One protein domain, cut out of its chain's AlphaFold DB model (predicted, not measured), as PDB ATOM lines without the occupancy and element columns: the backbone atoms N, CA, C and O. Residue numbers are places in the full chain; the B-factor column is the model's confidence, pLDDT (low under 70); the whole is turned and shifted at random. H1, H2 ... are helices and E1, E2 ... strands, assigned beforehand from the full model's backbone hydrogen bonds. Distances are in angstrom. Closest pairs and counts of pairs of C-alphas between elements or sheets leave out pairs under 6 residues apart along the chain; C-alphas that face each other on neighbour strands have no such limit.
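What this domain is: This is residues 46 to 159 of the 160 residues of an uncharacterized protein of Bdellovibrionales bacterium GWA2_49_15 (UniProt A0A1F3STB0). Two small three-stranded sheets, E1 E2 E3 and E4 E5 E6, stand face to face with their strands crossed and meet along two edges, E1 by E4 and E3 by E6, much like a small flattened barrel. H1 and H3 pack on this body, and the long helix H4 starts at it and runs away from it, with the short H2 far out. The printed part has 114 residues, with four named helices and six named strands in the order E1 E2 E3 H1 H2 H3 E4 E5 E6 H4. Both sheets are antiparallel and the class is mixed, helices and strands. The whole is compact, radius of gyration of the C-alphas 13.6 A, and spans 40 by 33 by 26 A.

How they stand to each other: E1, residues 46 to 51, E2, residues 54 to 61, and E3, residues 66 to 69, form a meander, each strand the antiparallel neighbour of the one before. N 49 and O 56 are 3.0 A apart, and N 59 and O 68 2.8 A. E4, residues 118 to 123, E5, residues 129 to 134, and E6, residues 140 to 142, form another, with N 120 and O 132 2.8 A apart and N 133 and O 141 2.8 A. The two sheets make a sandwich, two sheets face to face, with strands at 77 degrees. The closest C-alphas of E3 and E6, Ile 68 and Val 141, are 4.3 A apart. H1, residues 82 to 89, and H3, residues 106 to 114, are on one face of the sheet E4 E5 E6, making two layers, helices on one face of a sheet. H3 lies over E4 and E5, at a height over the sheet of 9.1 A. H4, residues 143 to 157, touches H3 with residues 143 to 147 alone, about perpendicular at 74 degrees; the closest C-alphas, Gly 107 and Ala 143, are 4.2 A apart. H1 and H4 touch, closest at the C-alphas of Leu 87 and Trp 149, 6.1 A. H2, residues 97 to 100, and H3 only just touch, only at the corner, with 3 pairs of C-alphas within 8 A, the closest Leu 100 and Pro 106 at 6.4 A. Every O i to N i+4 pair is within hydrogen-bond range in H3 and H4, and 2 of 4 are in H1; H2 is too short for such a pair.

Where its parts are: E1 begins at C-alpha 46, (-12.374, -7.973, -34.551), and is 16.5 A long; E2 is 22.7 A. E4 is 16.5 A and E5 15.7 A. H4, 21.1 A, ends at C-alpha 157, (-34.340, -25.375, -49.745).

The domain as a whole: The two C-alphas farthest apart, Thr 53 and Asn 159, are 45.6 A apart. The printed part has no cut. E3 to H1 is a long link. Residue 74 alone is under 70 in pLDDT.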
ATOM      1  N   PHE A  46     -13.054  -6.818 -35.121       94.50
ATOM      2  CA  PHE A  46     -12.374  -7.973 -34.551       94.50
ATOM      3  C   PHE A  46     -12.793  -8.131 -33.100       94.50
ATOM      4  O   PHE A  46     -12.952  -7.140 -32.390       94.50
ATOM      5  N   LYS A  47     -12.971  -9.375 -32.665       96.56
ATOM      6  CA  LYS A  47     -13.275  -9.694 -31.272       96.56
ATOM      7  C   LYS A  47     -12.409 -10.852 -30.809       96.56
ATOM      8  O   LYS A  47     -12.268 -11.835 -31.531       96.56
ATOM      9  N   THR A  48     -11.816 -10.733 -29.631       98.06
ATOM     10  CA  THR A  48     -10.971 -11.783 -29.055       98.06
ATOM     11  C   THR A  48     -11.732 -12.501 -27.955       98.06
ATOM     12  O   THR A  48     -12.338 -11.856 -27.104       98.06
ATOM     13  N   TYR A  49     -11.686 -13.829 -27.990       98.50
ATOM     14  CA  TYR A  49     -12.253 -14.697 -26.965       98.50
ATOM     15  C   TYR A  49     -11.162 -15.569 -26.350       98.50
ATOM     16  O   TYR A  49     -10.260 -16.033 -27.053       98.50
ATOM     17  N   TYR A  50     -11.275 -15.799 -25.048       98.44
ATOM     18  CA  TYR A  50     -10.380 -16.612 -24.239       98.44
ATOM     19  C   TYR A  50     -11.041 -17.947 -23.894       98.44
ATOM     20  O   TYR A  50     -12.193 -17.991 -23.460       98.44
ATOM     21  N   PHE A  51     -10.278 -19.022 -24.069       97.75
ATOM     22  CA  PHE A  51     -10.638 -20.413 -23.809       97.75
ATOM     23  C   PHE A  51      -9.582 -20.986 -22.857       97.75
ATOM     24  O   PHE A  51      -8.541 -21.500 -23.277       97.75
ATOM     25  N   GLY A  52      -9.797 -20.801 -21.553       96.38
ATOM     26  CA  GLY A  52      -8.743 -21.004 -20.558       96.38
ATOM     27  C   GLY A  52      -7.609 -19.994 -20.757       96.38
ATOM     28  O   GLY A  52      -7.849 -18.790 -20.750       96.38
ATOM     29  N   THR A  53      -6.382 -20.476 -20.960       97.00
ATOM     30  CA  THR A  53      -5.192 -19.632 -21.191       97.00
ATOM     31  C   THR A  53      -4.968 -19.265 -22.659       97.00
ATOM     32  O   THR A  53      -4.108 -18.440 -22.962       97.00
ATOM     33  N   LYS A  54      -5.718 -19.872 -23.588       98.00
ATOM     34  CA  LYS A  54      -5.594 -19.616 -25.029       98.00
ATOM     35  C   LYS A  54      -6.564 -18.523 -25.458       98.00
ATOM     36  O   LYS A  54      -7.688 -18.466 -24.969       98.00
ATOM     37  N   SER A  55      -6.165 -17.696 -26.419       97.81
ATOM     38  CA  SER A  55      -7.032 -16.675 -27.013       97.81
ATOM     39  C   SER A  55      -7.111 -16.825 -28.526       97.81
ATOM     40  O   SER A  55      -6.094 -17.073 -29.172       97.81
ATOM     41  N   HIS A  56      -8.291 -16.592 -29.094       97.88
ATOM     42  CA  HIS A  56      -8.503 -16.561 -30.538       97.88
ATOM     43  C   HIS A  56      -9.170 -15.247 -30.944       97.88
ATOM     44  O   HIS A  56     -10.132 -14.804 -30.315       97.88
ATOM     45  N   THR A  57      -8.672 -14.628 -32.015       97.31
ATOM     46  CA  THR A  57      -9.300 -13.449 -32.625       97.31
ATOM     47  C   THR A  57     -10.244 -13.880 -33.738       97.31
ATOM     48  O   THR A  57      -9.879 -14.646 -34.633       97.31
ATOM     49  N   PHE A  58     -11.447 -13.330 -33.703       96.94
ATOM     50  CA  PHE A  58     -12.523 -13.575 -34.644       96.94
ATOM     51  C   PHE A  58     -12.790 -12.321 -35.468       96.94
ATOM     52  O   PHE A  58     -12.771 -11.203 -34.953       96.94
ATOM     53  N   THR A  59     -13.064 -12.524 -36.749       95.44
ATOM     54  CA  THR A  59     -13.655 -11.525 -37.633       95.44
ATOM     55  C   THR A  59     -15.163 -11.527 -37.409       95.44
ATOM     56  O   THR A  59     -15.801 -12.571 -37.552       95.44
ATOM     57  N   VAL A  60     -15.727 -10.363 -37.089       94.69
ATOM     58  CA  VAL A  60     -17.160 -10.137 -36.879       94.69
ATOM     59  C   VAL A  60     -17.706  -9.293 -38.033       94.69
ATOM     60  O   VAL A  60     -17.501  -8.077 -38.101       94.69
ATOM     61  N   ASP A  61     -18.425  -9.945 -38.942       92.94
ATOM     62  CA  ASP A  61     -19.171  -9.321 -40.035       92.94
ATOM     63  C   ASP A  61     -20.667  -9.330 -39.690       92.94
ATOM     64  O   ASP A  61     -21.396 -10.286 -39.967       92.94
ATOM     65  N   LYS A  62     -21.130  -8.228 -39.085       92.06
ATOM     66  CA  LYS A  62     -22.538  -8.049 -38.698       92.06
ATOM     67  C   LYS A  62     -23.488  -8.065 -39.897       92.06
ATOM     68  O   LYS A  62     -24.637  -8.452 -39.753       92.06
ATOM     69  N   ARG A  63     -23.030  -7.675 -41.093       90.69
ATOM     70  CA  ARG A  63     -23.885  -7.649 -42.295       90.69
ATOM     71  C   ARG A  63     -24.167  -9.055 -42.806       90.69
ATOM     72  O   ARG A  63     -25.216  -9.301 -43.394       90.69
ATOM     73  N   LYS A  64     -23.222  -9.971 -42.594       91.12
ATOM     74  CA  LYS A  64     -23.353 -11.378 -42.980       91.12
ATOM     75  C   LYS A  64     -23.795 -12.286 -41.834       91.12
ATOM     76  O   LYS A  64     -23.993 -13.470 -42.092       91.12
ATOM     77  N   ASN A  65     -23.955 -11.754 -40.617       93.69
ATOM     78  CA  ASN A  65     -24.155 -12.523 -39.385       93.69
ATOM     79  C   ASN A  65     -23.084 -13.611 -39.221       93.69
ATOM     80  O   ASN A  65     -23.401 -14.788 -39.071       93.69
ATOM     81  N   VAL A  66     -21.812 -13.216 -39.341       94.94
ATOM     82  CA  VAL A  66     -20.674 -14.138 -39.245       94.94
ATOM     83  C   VAL A  66     -19.682 -13.676 -38.194       94.94
ATOM     84  O   VAL A  66     -19.142 -12.576 -38.283       94.94
ATOM     85  N   THR A  67     -19.389 -14.576 -37.265       96.75
ATOM     86  CA  THR A  67     -18.271 -14.510 -36.327       96.75
ATOM     87  C   THR A  67     -17.433 -15.772 -36.509       96.75
ATOM     88  O   THR A  67     -17.857 -16.865 -36.139       96.75
ATOM     89  N   ILE A  68     -16.253 -15.628 -37.110       96.38
ATOM     90  CA  ILE A  68     -15.381 -16.738 -37.532       96.38
ATOM     91  C   ILE A  68     -13.917 -16.396 -37.245       96.38
ATOM     92  O   ILE A  68     -13.566 -15.217 -37.218       96.38
ATOM     93  N   THR A  69     -13.049 -17.382 -37.010       96.50
ATOM     94  CA  THR A  69     -11.625 -17.131 -36.723       96.50
ATOM     95  C   THR A  69     -10.982 -16.277 -37.815       96.50
ATOM     96  O   THR A  69     -11.208 -16.485 -39.009       96.50
ATOM     97  N   ARG A  70     -10.139 -15.318 -37.413       94.81
ATOM     98  CA  ARG A  70      -9.493 -14.350 -38.315       94.81
ATOM     99  C   ARG A  70      -8.739 -15.004 -39.480       94.81
ATOM    100  O   ARG A  70      -8.696 -14.426 -40.565       94.81
ATOM    101  N   SER A  71      -8.178 -16.198 -39.275       92.62
ATOM    102  CA  SER A  71      -7.448 -16.970 -40.292       92.62
ATOM    103  C   SER A  71      -8.286 -17.321 -41.526       92.62
ATOM    104  O   SER A  71      -7.727 -17.474 -42.609       92.62
ATOM    105  N   CYS A  72      -9.615 -17.361 -41.410       91.06
ATOM    106  CA  CYS A  72     -10.514 -17.598 -42.540       91.06
ATOM    107  C   CYS A  72     -10.589 -16.421 -43.529       91.06
ATOM    108  O   CYS A  72     -11.086 -16.577 -44.645       91.06
ATOM    109  N   GLY A  73     -10.056 -15.253 -43.152       79.19
ATOM    110  CA  GLY A  73     -10.016 -14.057 -43.986       79.19
ATOM    111  C   GLY A  73     -11.379 -13.378 -44.165       79.19
ATOM    112  O   GLY A  73     -12.411 -13.822 -43.670       79.19
ATOM    113  N   ALA A  74     -11.388 -12.255 -44.891       68.50
ATOM    114  CA  ALA A  74     -12.606 -11.474 -45.153       68.50
ATOM    115  C   ALA A  74     -13.540 -12.117 -46.201       68.50
ATOM    116  O   ALA A  74     -14.703 -11.725 -46.344       68.50
ATOM    117  N   LYS A  75     -13.027 -13.088 -46.966       71.56
ATOM    118  CA  LYS A  75     -13.757 -13.808 -48.011       71.56
ATOM    119  C   LYS A  75     -14.048 -15.223 -47.514       71.56
ATOM    120  O   LYS A  75     -13.163 -16.068 -47.533       71.56
ATOM    121  N   LEU A  76     -15.305 -15.492 -47.159       75.62
ATOM    122  CA  LEU A  76     -15.815 -16.815 -46.744       75.62
ATOM    123  C   LEU A  76     -15.774 -17.881 -47.857       75.62
ATOM    124  O   LEU A  76     -16.264 -18.989 -47.693       75.62
ATOM    125  N   GLU A  77     -15.196 -17.541 -49.005       72.69
ATOM    126  CA  GLU A  77     -15.056 -18.405 -50.174       72.69
ATOM    127  C   GLU A  77     -13.722 -19.165 -50.192       72.69
ATOM    128  O   GLU A  77     -13.453 -19.920 -51.120       72.69
ATOM    129  N   SER A  78     -12.860 -18.967 -49.189       74.12
ATOM    130  CA  SER A  78     -11.593 -19.690 -49.114       74.12
ATOM    131  C   SER A  78     -11.830 -21.152 -48.737       74.12
ATOM    132  O   SER A  78     -12.204 -21.450 -47.604       74.12
ATOM    133  N   SER A  79     -11.531 -22.071 -49.660       76.75
ATOM    134  CA  SER A  79     -11.532 -23.523 -49.417       76.75
ATOM    135  C   SER A  79     -10.557 -23.966 -48.319       76.75
ATOM    136  O   SER A  79     -10.633 -25.094 -47.850       76.75
ATOM    137  N   LYS A  80      -9.653 -23.077 -47.888       87.50
ATOM    138  CA  LYS A  80      -8.686 -23.324 -46.811       87.50
ATOM    139  C   LYS A  80      -9.260 -23.145 -45.403       87.50
ATOM    140  O   LYS A  80      -8.527 -23.347 -44.447       87.50
ATOM    141  N   CYS A  81     -10.508 -22.691 -45.270       93.50
ATOM    142  CA  CYS A  81     -11.165 -22.534 -43.975       93.50
ATOM    143  C   CYS A  81     -12.331 -23.514 -43.870       93.50
ATOM    144  O   CYS A  81     -13.403 -23.269 -44.435       93.50
ATOM    145  N   LEU A  82     -12.132 -24.600 -43.120       95.38
ATOM    146  CA  LEU A  82     -13.149 -25.635 -42.959       95.38
ATOM    147  C   LEU A  82     -14.421 -25.069 -42.323       95.38
ATOM    148  O   LEU A  82     -15.514 -25.356 -42.801       95.38
ATOM    149  N   ALA A  83     -14.293 -24.166 -41.346       96.38
ATOM    150  CA  ALA A  83     -15.435 -23.470 -40.760       96.38
ATOM    151  C   ALA A  83     -16.314 -22.753 -41.805       96.38
ATOM    152  O   ALA A  83     -17.539 -22.843 -41.753       96.38
ATOM    153  N   ALA A  84     -15.711 -22.067 -42.781       95.25
ATOM    154  CA  ALA A  84     -16.449 -21.352 -43.823       95.25
ATOM    155  C   ALA A  84     -17.092 -22.308 -44.838       95.25
ATOM    156  O   ALA A  84     -18.202 -22.049 -45.301       95.25
ATOM    157  N   VAL A  85     -16.418 -23.420 -45.151       94.75
ATOM    158  CA  VAL A  85     -16.979 -24.500 -45.976       94.75
ATOM    159  C   VAL A  85     -18.218 -25.084 -45.295       94.75
ATOM    160  O   VAL A  85     -19.290 -25.106 -45.897       94.75
ATOM    161  N   LYS A  86     -18.118 -25.440 -44.009       96.00
ATOM    162  CA  LYS A  86     -19.223 -26.039 -43.248       96.00
ATOM    163  C   LYS A  86     -20.437 -25.127 -43.093       96.00
ATOM    164  O   LYS A  86     -21.561 -25.623 -43.095       96.00
ATOM    165  N   LEU A  87     -20.265 -23.803 -43.066       95.56
ATOM    166  CA  LEU A  87     -21.402 -22.869 -43.068       95.56
ATOM    167  C   LEU A  87     -22.317 -23.013 -44.294       95.56
ATOM    168  O   LEU A  87     -23.511 -22.722 -44.211       95.56
ATOM    169  N   LYS A  88     -21.778 -23.451 -45.434       93.81
ATOM    170  CA  LYS A  88     -22.562 -23.669 -46.657       93.81
ATOM    171  C   LYS A  88     -23.342 -24.984 -46.631       93.81
ATOM    172  O   LYS A  88     -24.294 -25.115 -47.391       93.81
ATOM    173  N   GLU A  89     -22.932 -25.921 -45.782       93.50
ATOM    174  CA  GLU A  89     -23.481 -27.277 -45.705       93.50
ATOM    175  C   GLU A  89     -24.566 -27.402 -44.632       93.50
ATOM    176  O   GLU A  89     -25.510 -28.159 -44.818       93.50
ATOM    177  N   VAL A  90     -24.474 -26.646 -43.532       96.69
ATOM    178  CA  VAL A  90     -25.449 -26.751 -42.434       96.69
ATOM    179  C   VAL A  90     -26.856 -26.325 -42.845       96.69
ATOM    180  O   VAL A  90     -27.045 -25.293 -43.495       96.69
ATOM    181  N   ASN A  91     -27.860 -27.072 -42.388       97.88
ATOM    182  CA  ASN A  91     -29.268 -26.778 -42.615       97.88
ATOM    183  C   ASN A  91     -30.078 -27.039 -41.338       97.88
ATOM    184  O   ASN A  91     -29.834 -28.003 -40.622       97.88
ATOM    185  N   MET A  92     -31.040 -26.162 -41.033       97.31
ATOM    186  CA  MET A  92     -31.879 -26.333 -39.842       97.31
ATOM    187  C   MET A  92     -32.857 -27.508 -39.984       97.31
ATOM    188  O   MET A  92     -33.248 -28.095 -38.984       97.31
ATOM    189  N   ASN A  93     -33.208 -27.881 -41.217       96.81
ATOM    190  CA  ASN A  93     -34.097 -29.011 -41.494       96.81
ATOM    191  C   ASN A  93     -33.454 -30.374 -41.183       96.81
ATOM    192  O   ASN A  93     -34.163 -31.374 -41.131       96.81
ATOM    193  N   ASP A  94     -32.137 -30.415 -40.969       96.50
ATOM    194  CA  ASP A  94     -31.413 -31.636 -40.600       96.50
ATOM    195  C   ASP A  94     -31.505 -31.934 -39.090       96.50
ATOM    196  O   ASP A  94     -31.026 -32.970 -38.624       96.50
ATOM    197  N   LEU A  95     -32.103 -31.026 -38.308       96.38
ATOM    198  CA  LEU A  95     -32.399 -31.236 -36.894       96.38
ATOM    199  C   LEU A  95     -33.834 -31.733 -36.709       96.38
ATOM    200  O   LEU A  95     -34.773 -31.210 -37.306       96.38
ATOM    201  N   SER A  96     -34.011 -32.719 -35.830       96.62
ATOM    202  CA  SER A  96     -35.333 -33.181 -35.412       96.62
ATOM    203  C   SER A  96     -35.919 -32.271 -34.332       96.62
ATOM    204  O   SER A  96     -35.202 -31.556 -33.634       96.62
ATOM    205  N   GLU A  97     -37.230 -32.341 -34.110       95.12
ATOM    206  CA  GLU A  97     -37.886 -31.579 -33.038       95.12
ATOM    207  C   GLU A  97     -37.260 -31.867 -31.659       95.12
ATOM    208  O   GLU A  97     -37.003 -30.957 -30.878       95.12
ATOM    209  N   THR A  98     -36.889 -33.123 -31.397       95.69
ATOM    210  CA  THR A  98     -36.197 -33.557 -30.171       95.69
ATOM    211  C   THR A  98     -34.798 -32.953 -29.977       95.69
ATOM    212  O   THR A  98     -34.302 -32.877 -28.845       95.69
ATOM    213  N   ASP A  99     -34.148 -32.510 -31.055       95.19
ATOM    214  CA  ASP A  99     -32.880 -31.781 -30.979       95.19
ATOM    215  C   ASP A  99     -33.091 -30.340 -30.493       95.19
ATOM    216  O   ASP A  99     -32.189 -29.752 -29.894       95.19
ATOM    217  N   LEU A 100     -34.282 -29.784 -30.734       94.06
ATOM    218  CA  LEU A 100     -34.639 -28.392 -30.458       94.06
ATOM    219  C   LEU A 100     -35.383 -28.206 -29.124       94.06
ATOM    220  O   LEU A 100     -35.566 -27.074 -28.676       94.06
ATOM    221  N   THR A 101     -35.791 -29.289 -28.458       93.62
ATOM    222  CA  THR A 101     -36.441 -29.230 -27.141       93.62
ATOM    223  C   THR A 101     -35.436 -29.117 -25.985       93.62
ATOM    224  O   THR A 101     -34.271 -29.509 -26.082       93.62
ATOM    225  N   GLY A 102     -35.895 -28.583 -24.844       90.69
ATOM    226  CA  GLY A 102     -35.134 -28.596 -23.585       90.69
ATOM    227  C   GLY A 102     -34.065 -27.507 -23.439       90.69
ATOM    228  O   GLY A 102     -33.031 -27.763 -22.834       90.69
ATOM    229  N   ALA A 103     -34.293 -26.307 -23.992       90.81
ATOM    230  CA  ALA A 103     -33.388 -25.148 -23.886       90.81
ATOM    231  C   ALA A 103     -31.943 -25.407 -24.371       90.81
ATOM    232  O   ALA A 103     -31.002 -24.712 -23.981       90.81
ATOM    233  N   LYS A 104     -31.758 -26.401 -25.246       93.88
ATOM    234  CA  LYS A 104     -30.472 -26.697 -25.884       93.88
ATOM    235  C   LYS A 104     -30.084 -25.559 -26.825       93.88
ATOM    236  O   LYS A 104     -30.937 -24.971 -27.481       93.88
ATOM    237  N   ASN A 105     -28.786 -25.275 -26.937       96.19
ATOM    238  CA  ASN A 105     -28.272 -24.334 -27.932       96.19
ATOM    239  C   ASN A 105     -28.261 -25.012 -29.319       96.19
ATOM    240  O   ASN A 105     -27.422 -25.891 -29.531       96.19
ATOM    241  N   PRO A 106     -29.108 -24.606 -30.285       97.38
ATOM    242  CA  PRO A 106     -29.196 -25.300 -31.571       97.38
ATOM    243  C   PRO A 106     -27.881 -25.260 -32.353       97.38
ATOM    244  O   PRO A 106     -27.534 -26.220 -33.026       97.38
ATOM    245  N   GLY A 107     -27.096 -24.187 -32.217       97.75
ATOM    246  CA  GLY A 107     -25.785 -24.078 -32.859       97.75
ATOM    247  C   GLY A 107     -24.767 -25.075 -32.312       97.75
ATOM    248  O   GLY A 107     -23.947 -25.587 -33.073       97.75
ATOM    249  N   ALA A 108     -24.843 -25.396 -31.017       97.44
ATOM    250  CA  ALA A 108     -24.031 -26.454 -30.421       97.44
ATOM    251  C   ALA A 108     -24.460 -27.840 -30.930       97.44
ATOM    252  O   ALA A 108     -23.602 -28.659 -31.255       97.44
ATOM    253  N   ILE A 109     -25.769 -28.074 -31.082       97.88
ATOM    254  CA  ILE A 109     -26.281 -29.331 -31.640       97.88
ATOM    255  C   ILE A 109     -25.869 -29.495 -33.106       97.88
ATOM    256  O   ILE A 109     -25.344 -30.547 -33.462       97.88
ATOM    257  N   LEU A 110     -26.010 -28.453 -33.937       98.06
ATOM    258  CA  LEU A 110     -25.512 -28.449 -35.321       98.06
ATOM    259  C   LEU A 110     -24.018 -28.805 -35.373       98.06
ATOM    260  O   LEU A 110     -23.605 -29.633 -36.182       98.06
ATOM    261  N   CYS A 111     -23.217 -28.204 -34.488       97.94
ATOM    262  CA  CYS A 111     -21.779 -28.442 -34.420       97.94
ATOM    263  C   CYS A 111     -21.430 -29.910 -34.123       97.94
ATOM    264  O   CYS A 111     -20.654 -30.523 -34.853       97.94
ATOM    265  N   GLN A 112     -22.030 -30.495 -33.085       97.00
ATOM    266  CA  GLN A 112     -21.703 -31.862 -32.675       97.00
ATOM    267  C   GLN A 112     -22.323 -32.901 -33.612       97.00
ATOM    268  O   GLN A 112     -21.632 -33.801 -34.083       97.00
ATOM    269  N   LYS A 113     -23.622 -32.767 -33.902       95.94
ATOM    270  CA  LYS A 113     -24.404 -33.796 -34.596       95.94
ATOM    271  C   LYS A 113     -24.128 -33.837 -36.096       95.94
ATOM    272  O   LYS A 113     -24.019 -34.922 -36.654       95.94
ATOM    273  N   LEU A 114     -24.037 -32.676 -36.746       95.38
ATOM    274  CA  LEU A 114     -23.930 -32.603 -38.209       95.38
ATOM    275  C   LEU A 114     -22.500 -32.371 -38.686       95.38
ATOM    276  O   LEU A 114     -22.126 -32.823 -39.765       95.38
ATOM    277  N   LEU A 115     -21.699 -31.647 -37.902       96.25
ATOM    278  CA  LEU A 115     -20.356 -31.249 -38.316       96.25
ATOM    279  C   LEU A 115     -19.238 -32.087 -37.697       96.25
ATOM    280  O   LEU A 115     -18.096 -31.944 -38.136       96.25
ATOM    281  N   ASN A 116     -19.558 -32.958 -36.732       95.88
ATOM    282  CA  ASN A 116     -18.592 -33.765 -35.983       95.88
ATOM    283  C   ASN A 116     -17.421 -32.914 -35.454       95.88
ATOM    284  O   ASN A 116     -16.247 -33.235 -35.645       95.88
ATOM    285  N   ALA A 117     -17.765 -31.764 -34.873       97.88
ATOM    286  CA  ALA A 117     -16.829 -30.759 -34.399       97.88
ATOM    287  C   ALA A 117     -17.058 -30.462 -32.911       97.88
ATOM    288  O   ALA A 117     -18.143 -30.688 -32.364       97.88
ATOM    289  N   ASP A 118     -16.022 -29.942 -32.256       98.31
ATOM    290  CA  ASP A 118     -16.044 -29.705 -30.816       98.31
ATOM    291  C   ASP A 118     -16.751 -28.391 -30.484       98.31
ATOM    292  O   ASP A 118     -16.526 -27.361 -31.124       98.31
ATOM    293  N   VAL A 119     -17.568 -28.397 -29.430       98.38
ATOM    294  CA  VAL A 119     -18.186 -27.175 -28.904       98.38
ATOM    295  C   VAL A 119     -17.316 -26.623 -27.786       98.38
ATOM    296  O   VAL A 119     -17.134 -27.258 -26.750       98.38
ATOM    297  N   LEU A 120     -16.810 -25.411 -27.986       98.25
ATOM    298  CA  LEU A 120     -16.014 -24.679 -27.010       98.25
ATOM    299  C   LEU A 120     -16.776 -23.452 -26.516       98.25
ATOM    300  O   LEU A 120     -17.450 -22.765 -27.284       98.25
ATOM    301  N   THR A 121     -16.616 -23.123 -25.240       98.38
ATOM    302  CA  THR A 121     -17.154 -21.893 -24.654       98.38
ATOM    303  C   THR A 121     -16.011 -20.933 -24.358       98.38
ATOM    304  O   THR A 121     -15.060 -21.290 -23.665       98.38
ATOM    305  N   GLY A 122     -16.105 -19.716 -24.890       98.12
ATOM    306  CA  GLY A 122     -15.115 -18.662 -24.701       98.12
ATOM    307  C   GLY A 122     -15.721 -17.425 -24.050       98.12
ATOM    308  O   GLY A 122     -16.925 -17.183 -24.164       98.12
ATOM    309  N   LYS A 123     -14.880 -16.627 -23.391       98.69
ATOM    310  CA  LYS A 123     -15.251 -15.319 -22.825       98.69
ATOM    311  C   LYS A 123     -14.488 -14.202 -23.517       98.69
ATOM    312  O   LYS A 123     -13.319 -14.393 -23.833       98.69
ATOM    313  N   ASP A 124     -15.116 -13.065 -23.774       98.31
ATOM    314  CA  ASP A 124     -14.392 -11.875 -24.234       98.31
ATOM    315  C   ASP A 124     -13.794 -11.078 -23.059       98.31
ATOM    316  O   ASP A 124     -13.842 -11.512 -21.907       98.31
ATOM    317  N   GLN A 125     -13.192  -9.922 -23.357       97.12
ATOM    318  CA  GLN A 125     -12.613  -9.029 -22.344       97.12
ATOM    319  C   GLN A 125     -13.662  -8.431 -21.394       97.12
ATOM    320  O   GLN A 125     -13.326  -8.117 -20.256       97.12
ATOM    321  N   ASP A 126     -14.916  -8.331 -21.833       97.88
ATOM    322  CA  ASP A 126     -16.034  -7.803 -21.047       97.88
ATOM    323  C   ASP A 126     -16.725  -8.906 -20.218       97.88
ATOM    324  O   ASP A 126     -17.719  -8.663 -19.537       97.88
ATOM    325  N   GLY A 127     -16.225 -10.146 -20.282       97.94
ATOM    326  CA  GLY A 127     -16.799 -11.301 -19.596       97.94
ATOM    327  C   GLY A 127     -18.010 -11.924 -20.298       97.94
ATOM    328  O   GLY A 127     -18.582 -12.878 -19.763       97.94
ATOM    329  N   ASN A 128     -18.383 -11.461 -21.497       98.12
ATOM    330  CA  ASN A 128     -19.483 -12.055 -22.251       98.12
ATOM    331  C   ASN A 128     -19.099 -13.451 -22.730       98.12
ATOM    332  O   ASN A 128     -18.063 -13.657 -23.370       98.12
ATOM    333  N   VAL A 129     -19.980 -14.407 -22.465       97.88
ATOM    334  CA  VAL A 129     -19.805 -15.808 -22.838       97.88
ATOM    335  C   VAL A 129     -20.376 -16.047 -24.234       97.88
ATOM    336  O   VAL A 129     -21.494 -15.635 -24.535       97.88
ATOM    337  N   ALA A 130     -19.639 -16.764 -25.079       98.12
ATOM    338  CA  ALA A 130     -20.130 -17.255 -26.360       98.12
ATOM    339  C   ALA A 130     -19.685 -18.702 -26.601       98.12
ATOM    340  O   ALA A 130     -18.650 -19.144 -26.106       98.12
ATOM    341  N   SER A 131     -20.485 -19.443 -27.369       98.38
ATOM    342  CA  SER A 131     -20.161 -20.810 -27.794       98.38
ATOM    343  C   SER A 131     -19.666 -20.822 -29.236       98.38
ATOM    344  O   SER A 131     -20.163 -20.074 -30.082       98.38
ATOM    345  N   PHE A 132     -18.704 -21.691 -29.512       98.56
ATOM    346  CA  PHE A 132     -18.007 -21.809 -30.783       98.56
ATOM    347  C   PHE A 132     -17.902 -23.271 -31.186       98.56
ATOM    348  O   PHE A 132     -17.742 -24.142 -30.340       98.56
ATOM    349  N   CYS A 133     -17.967 -23.512 -32.486       98.38
ATOM    350  CA  CYS A 133     -17.673 -24.791 -33.096       98.38
ATOM    351  C   CYS A 133     -16.221 -24.784 -33.571       98.38
ATOM    352  O   CYS A 133     -15.847 -23.897 -34.342       98.38
ATOM    353  N   SER A 134     -15.415 -25.724 -33.080       98.25
ATOM    354  CA  SER A 134     -13.988 -25.861 -33.363       98.25
ATOM    355  C   SER A 134     -13.737 -27.055 -34.271       98.25
ATOM    356  O   SER A 134     -14.121 -28.178 -33.955       98.25
ATOM    357  N   PHE A 135     -13.065 -26.808 -35.391       97.81
ATOM    358  CA  PHE A 135     -12.771 -27.820 -36.398       97.81
ATOM    359  C   PHE A 135     -11.333 -28.331 -36.288       97.81
ATOM    360  O   PHE A 135     -10.466 -27.705 -35.678       97.81
ATOM    361  N   GLN A 136     -11.068 -29.469 -36.933       96.50
ATOM    362  CA  GLN A 136      -9.762 -30.136 -36.913       96.50
ATOM    363  C   GLN A 136      -8.633 -29.303 -37.543       96.50
ATOM    364  O   GLN A 136      -7.476 -29.458 -37.165       96.50
ATOM    365  N   ASP A 137      -8.955 -28.391 -38.468       95.12
ATOM    366  CA  ASP A 137      -7.988 -27.457 -39.064       95.12
ATOM    367  C   ASP A 137      -7.675 -26.248 -38.154       95.12
ATOM    368  O   ASP A 137      -6.953 -25.331 -38.549       95.12
ATOM    369  N   GLY A 138      -8.232 -26.223 -36.938       96.00
ATOM    370  CA  GLY A 138      -8.080 -25.141 -35.970       96.00
ATOM    371  C   GLY A 138      -8.920 -23.901 -36.278       96.00
ATOM    372  O   GLY A 138      -8.843 -22.914 -35.538       96.00
ATOM    373  N   THR A 139      -9.722 -23.913 -37.349       97.12
ATOM    374  CA  THR A 139     -10.700 -22.851 -37.590       97.12
ATOM    375  C   THR A 139     -11.892 -23.010 -36.659       97.12
ATOM    376  O   THR A 139     -12.219 -24.103 -36.198       97.12
ATOM    377  N   MET A 140     -12.537 -21.892 -36.342       98.12
ATOM    378  CA  MET A 140     -13.688 -21.857 -35.456       98.12
ATOM    379  C   MET A 140     -14.745 -20.893 -35.979       98.12
ATOM    380  O   MET A 140     -14.435 -19.879 -36.610       98.12
ATOM    381  N   VAL A 141     -16.002 -21.175 -35.655       97.94
ATOM    382  CA  VAL A 141     -17.153 -20.320 -35.968       97.94
ATOM    383  C   VAL A 141     -18.092 -20.242 -34.772       97.94
ATOM    384  O   VAL A 141     -18.217 -21.211 -34.029       97.94
ATOM    385  N   SER A 142     -18.745 -19.102 -34.541       98.31
ATOM    386  CA  SER A 142     -19.698 -19.011 -33.429       98.31
ATOM    387  C   SER A 142     -20.925 -19.900 -33.667       98.31
ATOM    388  O   SER A 142     -21.401 -20.045 -34.795       98.31
ATOM    389  N   ALA A 143     -21.477 -20.457 -32.589       98.31
ATOM    390  CA  ALA A 143     -22.711 -21.242 -32.633       98.31
ATOM    391  C   ALA A 143     -23.890 -20.416 -33.185       98.31
ATOM    392  O   ALA A 143     -24.697 -20.917 -33.960       98.31
ATOM    393  N   GLU A 144     -23.950 -19.123 -32.861       97.94
ATOM    394  CA  GLU A 144     -24.944 -18.191 -33.413       97.94
ATOM    395  C   GLU A 144     -24.823 -18.045 -34.940       97.94
ATOM    396  O   GLU A 144     -25.828 -18.068 -35.653       97.94
ATOM    397  N   THR A 145     -23.592 -17.967 -35.460       97.44
ATOM    398  CA  THR A 145     -23.343 -17.926 -36.909       97.44
ATOM    399  C   THR A 145     -23.857 -19.198 -37.582       97.44
ATOM    400  O   THR A 145     -24.502 -19.111 -38.629       97.44
ATOM    401  N   LEU A 146     -23.625 -20.372 -36.977       97.56
ATOM    402  CA  LEU A 146     -24.142 -21.646 -37.492       97.56
ATOM    403  C   LEU A 146     -25.667 -21.632 -37.593       97.56
ATOM    404  O   LEU A 146     -26.203 -21.972 -38.642       97.56
ATOM    405  N   VAL A 147     -26.361 -21.176 -36.548       98.19
ATOM    406  CA  VAL A 147     -27.830 -21.078 -36.542       98.19
ATOM    407  C   VAL A 147     -28.329 -20.130 -37.634       98.19
ATOM    408  O   VAL A 147     -29.254 -20.468 -38.375       98.19
ATOM    409  N   ALA A 148     -27.714 -18.953 -37.771       97.88
ATOM    410  CA  ALA A 148     -28.101 -17.975 -38.786       97.88
ATOM    411  C   ALA A 148     -27.960 -18.540 -40.213       97.88
ATOM    412  O   ALA A 148     -28.855 -18.363 -41.046       97.88
ATOM    413  N   TRP A 149     -26.860 -19.245 -40.492       97.25
ATOM    414  CA  TRP A 149     -26.611 -19.858 -41.798       97.25
ATOM    415  C   TRP A 149     -27.483 -21.085 -42.056       97.25
ATOM    416  O   TRP A 149     -28.066 -21.183 -43.135       97.25
ATOM    417  N   ALA A 150     -27.672 -21.949 -41.061       97.88
ATOM    418  CA  ALA A 150     -28.550 -23.112 -41.156       97.88
ATOM    419  C   ALA A 150     -29.999 -22.708 -41.479       97.88
ATOM    420  O   ALA A 150     -30.608 -23.261 -42.393       97.88
ATOM    421  N   ASN A 151     -30.522 -21.668 -40.817       97.81
ATOM    422  CA  ASN A 151     -31.842 -21.104 -41.125       97.81
ATOM    423  C   ASN A 151     -31.914 -20.507 -42.538       97.81
ATOM    424  O   ASN A 151     -32.916 -20.650 -43.241       97.81
ATOM    425  N   LYS A 152     -30.854 -19.818 -42.975       97.00
ATOM    426  CA  LYS A 152     -30.776 -19.256 -44.329       97.00
ATOM    427  C   LYS A 152     -30.787 -20.355 -45.397       97.00
ATOM    428  O   LYS A 152     -31.434 -20.182 -46.429       97.00
ATOM    429  N   ASN A 153     -30.095 -21.463 -45.154       96.81
ATOM    430  CA  ASN A 153     -30.037 -22.604 -46.066       96.81
ATOM    431  C   ASN A 153     -31.360 -23.392 -46.079       96.81
ATOM    432  O   ASN A 153     -31.831 -23.755 -47.160       96.81
ATOM    433  N   ALA A 154     -32.024 -23.535 -44.927       97.00
ATOM    434  CA  ALA A 154     -33.367 -24.114 -44.825       97.00
ATOM    435  C   ALA A 154     -34.381 -23.360 -45.704       97.00
ATOM    436  O   ALA A 154     -35.012 -23.956 -46.576       97.00
ATOM    437  N   LYS A 155     -34.444 -22.024 -45.574       96.69
ATOM    438  CA  LYS A 155     -35.333 -21.159 -46.380       96.69
ATOM    439  C   LYS A 155     -35.071 -21.234 -47.886       96.69
ATOM    440  O   LYS A 155     -35.970 -21.035 -48.690       96.69
ATOM    441  N   ARG A 156     -33.820 -21.470 -48.288       93.25
ATOM    442  CA  ARG A 156     -33.464 -21.648 -49.705       93.25
ATOM    443  C   ARG A 156     -33.908 -23.003 -50.244       93.25
ATOM    444  O   ARG A 156     -34.171 -23.108 -51.435       93.25
ATOM    445  N   SER A 157     -33.957 -24.012 -49.381       90.19
ATOM    446  CA  SER A 157     -34.340 -25.375 -49.745       90.19
ATOM    447  C   SER A 157     -35.856 -25.527 -49.872       90.19
ATOM    448  O   SER A 157     -36.299 -26.308 -50.697       90.19
ATOM    449  N   SER A 158     -36.647 -24.746 -49.125       86.12
ATOM    450  CA  SER A 158     -38.118 -24.761 -49.202       86.12
ATOM    451  C   SER A 158     -38.708 -24.059 -50.431       86.12
ATOM    452  O   SER A 158     -39.899 -24.182 -50.682       86.12
ATOM    453  N   ASN A 159     -37.905 -23.281 -51.162       80.19
ATOM    454  CA  ASN A 159     -38.343 -22.522 -52.342       80.19
ATOM    455  C   ASN A 159     -38.005 -23.228 -53.670       80.19
ATOM    456  O   ASN A 159     -38.129 -22.612 -54.729       80.19
TER     457      ASN A 159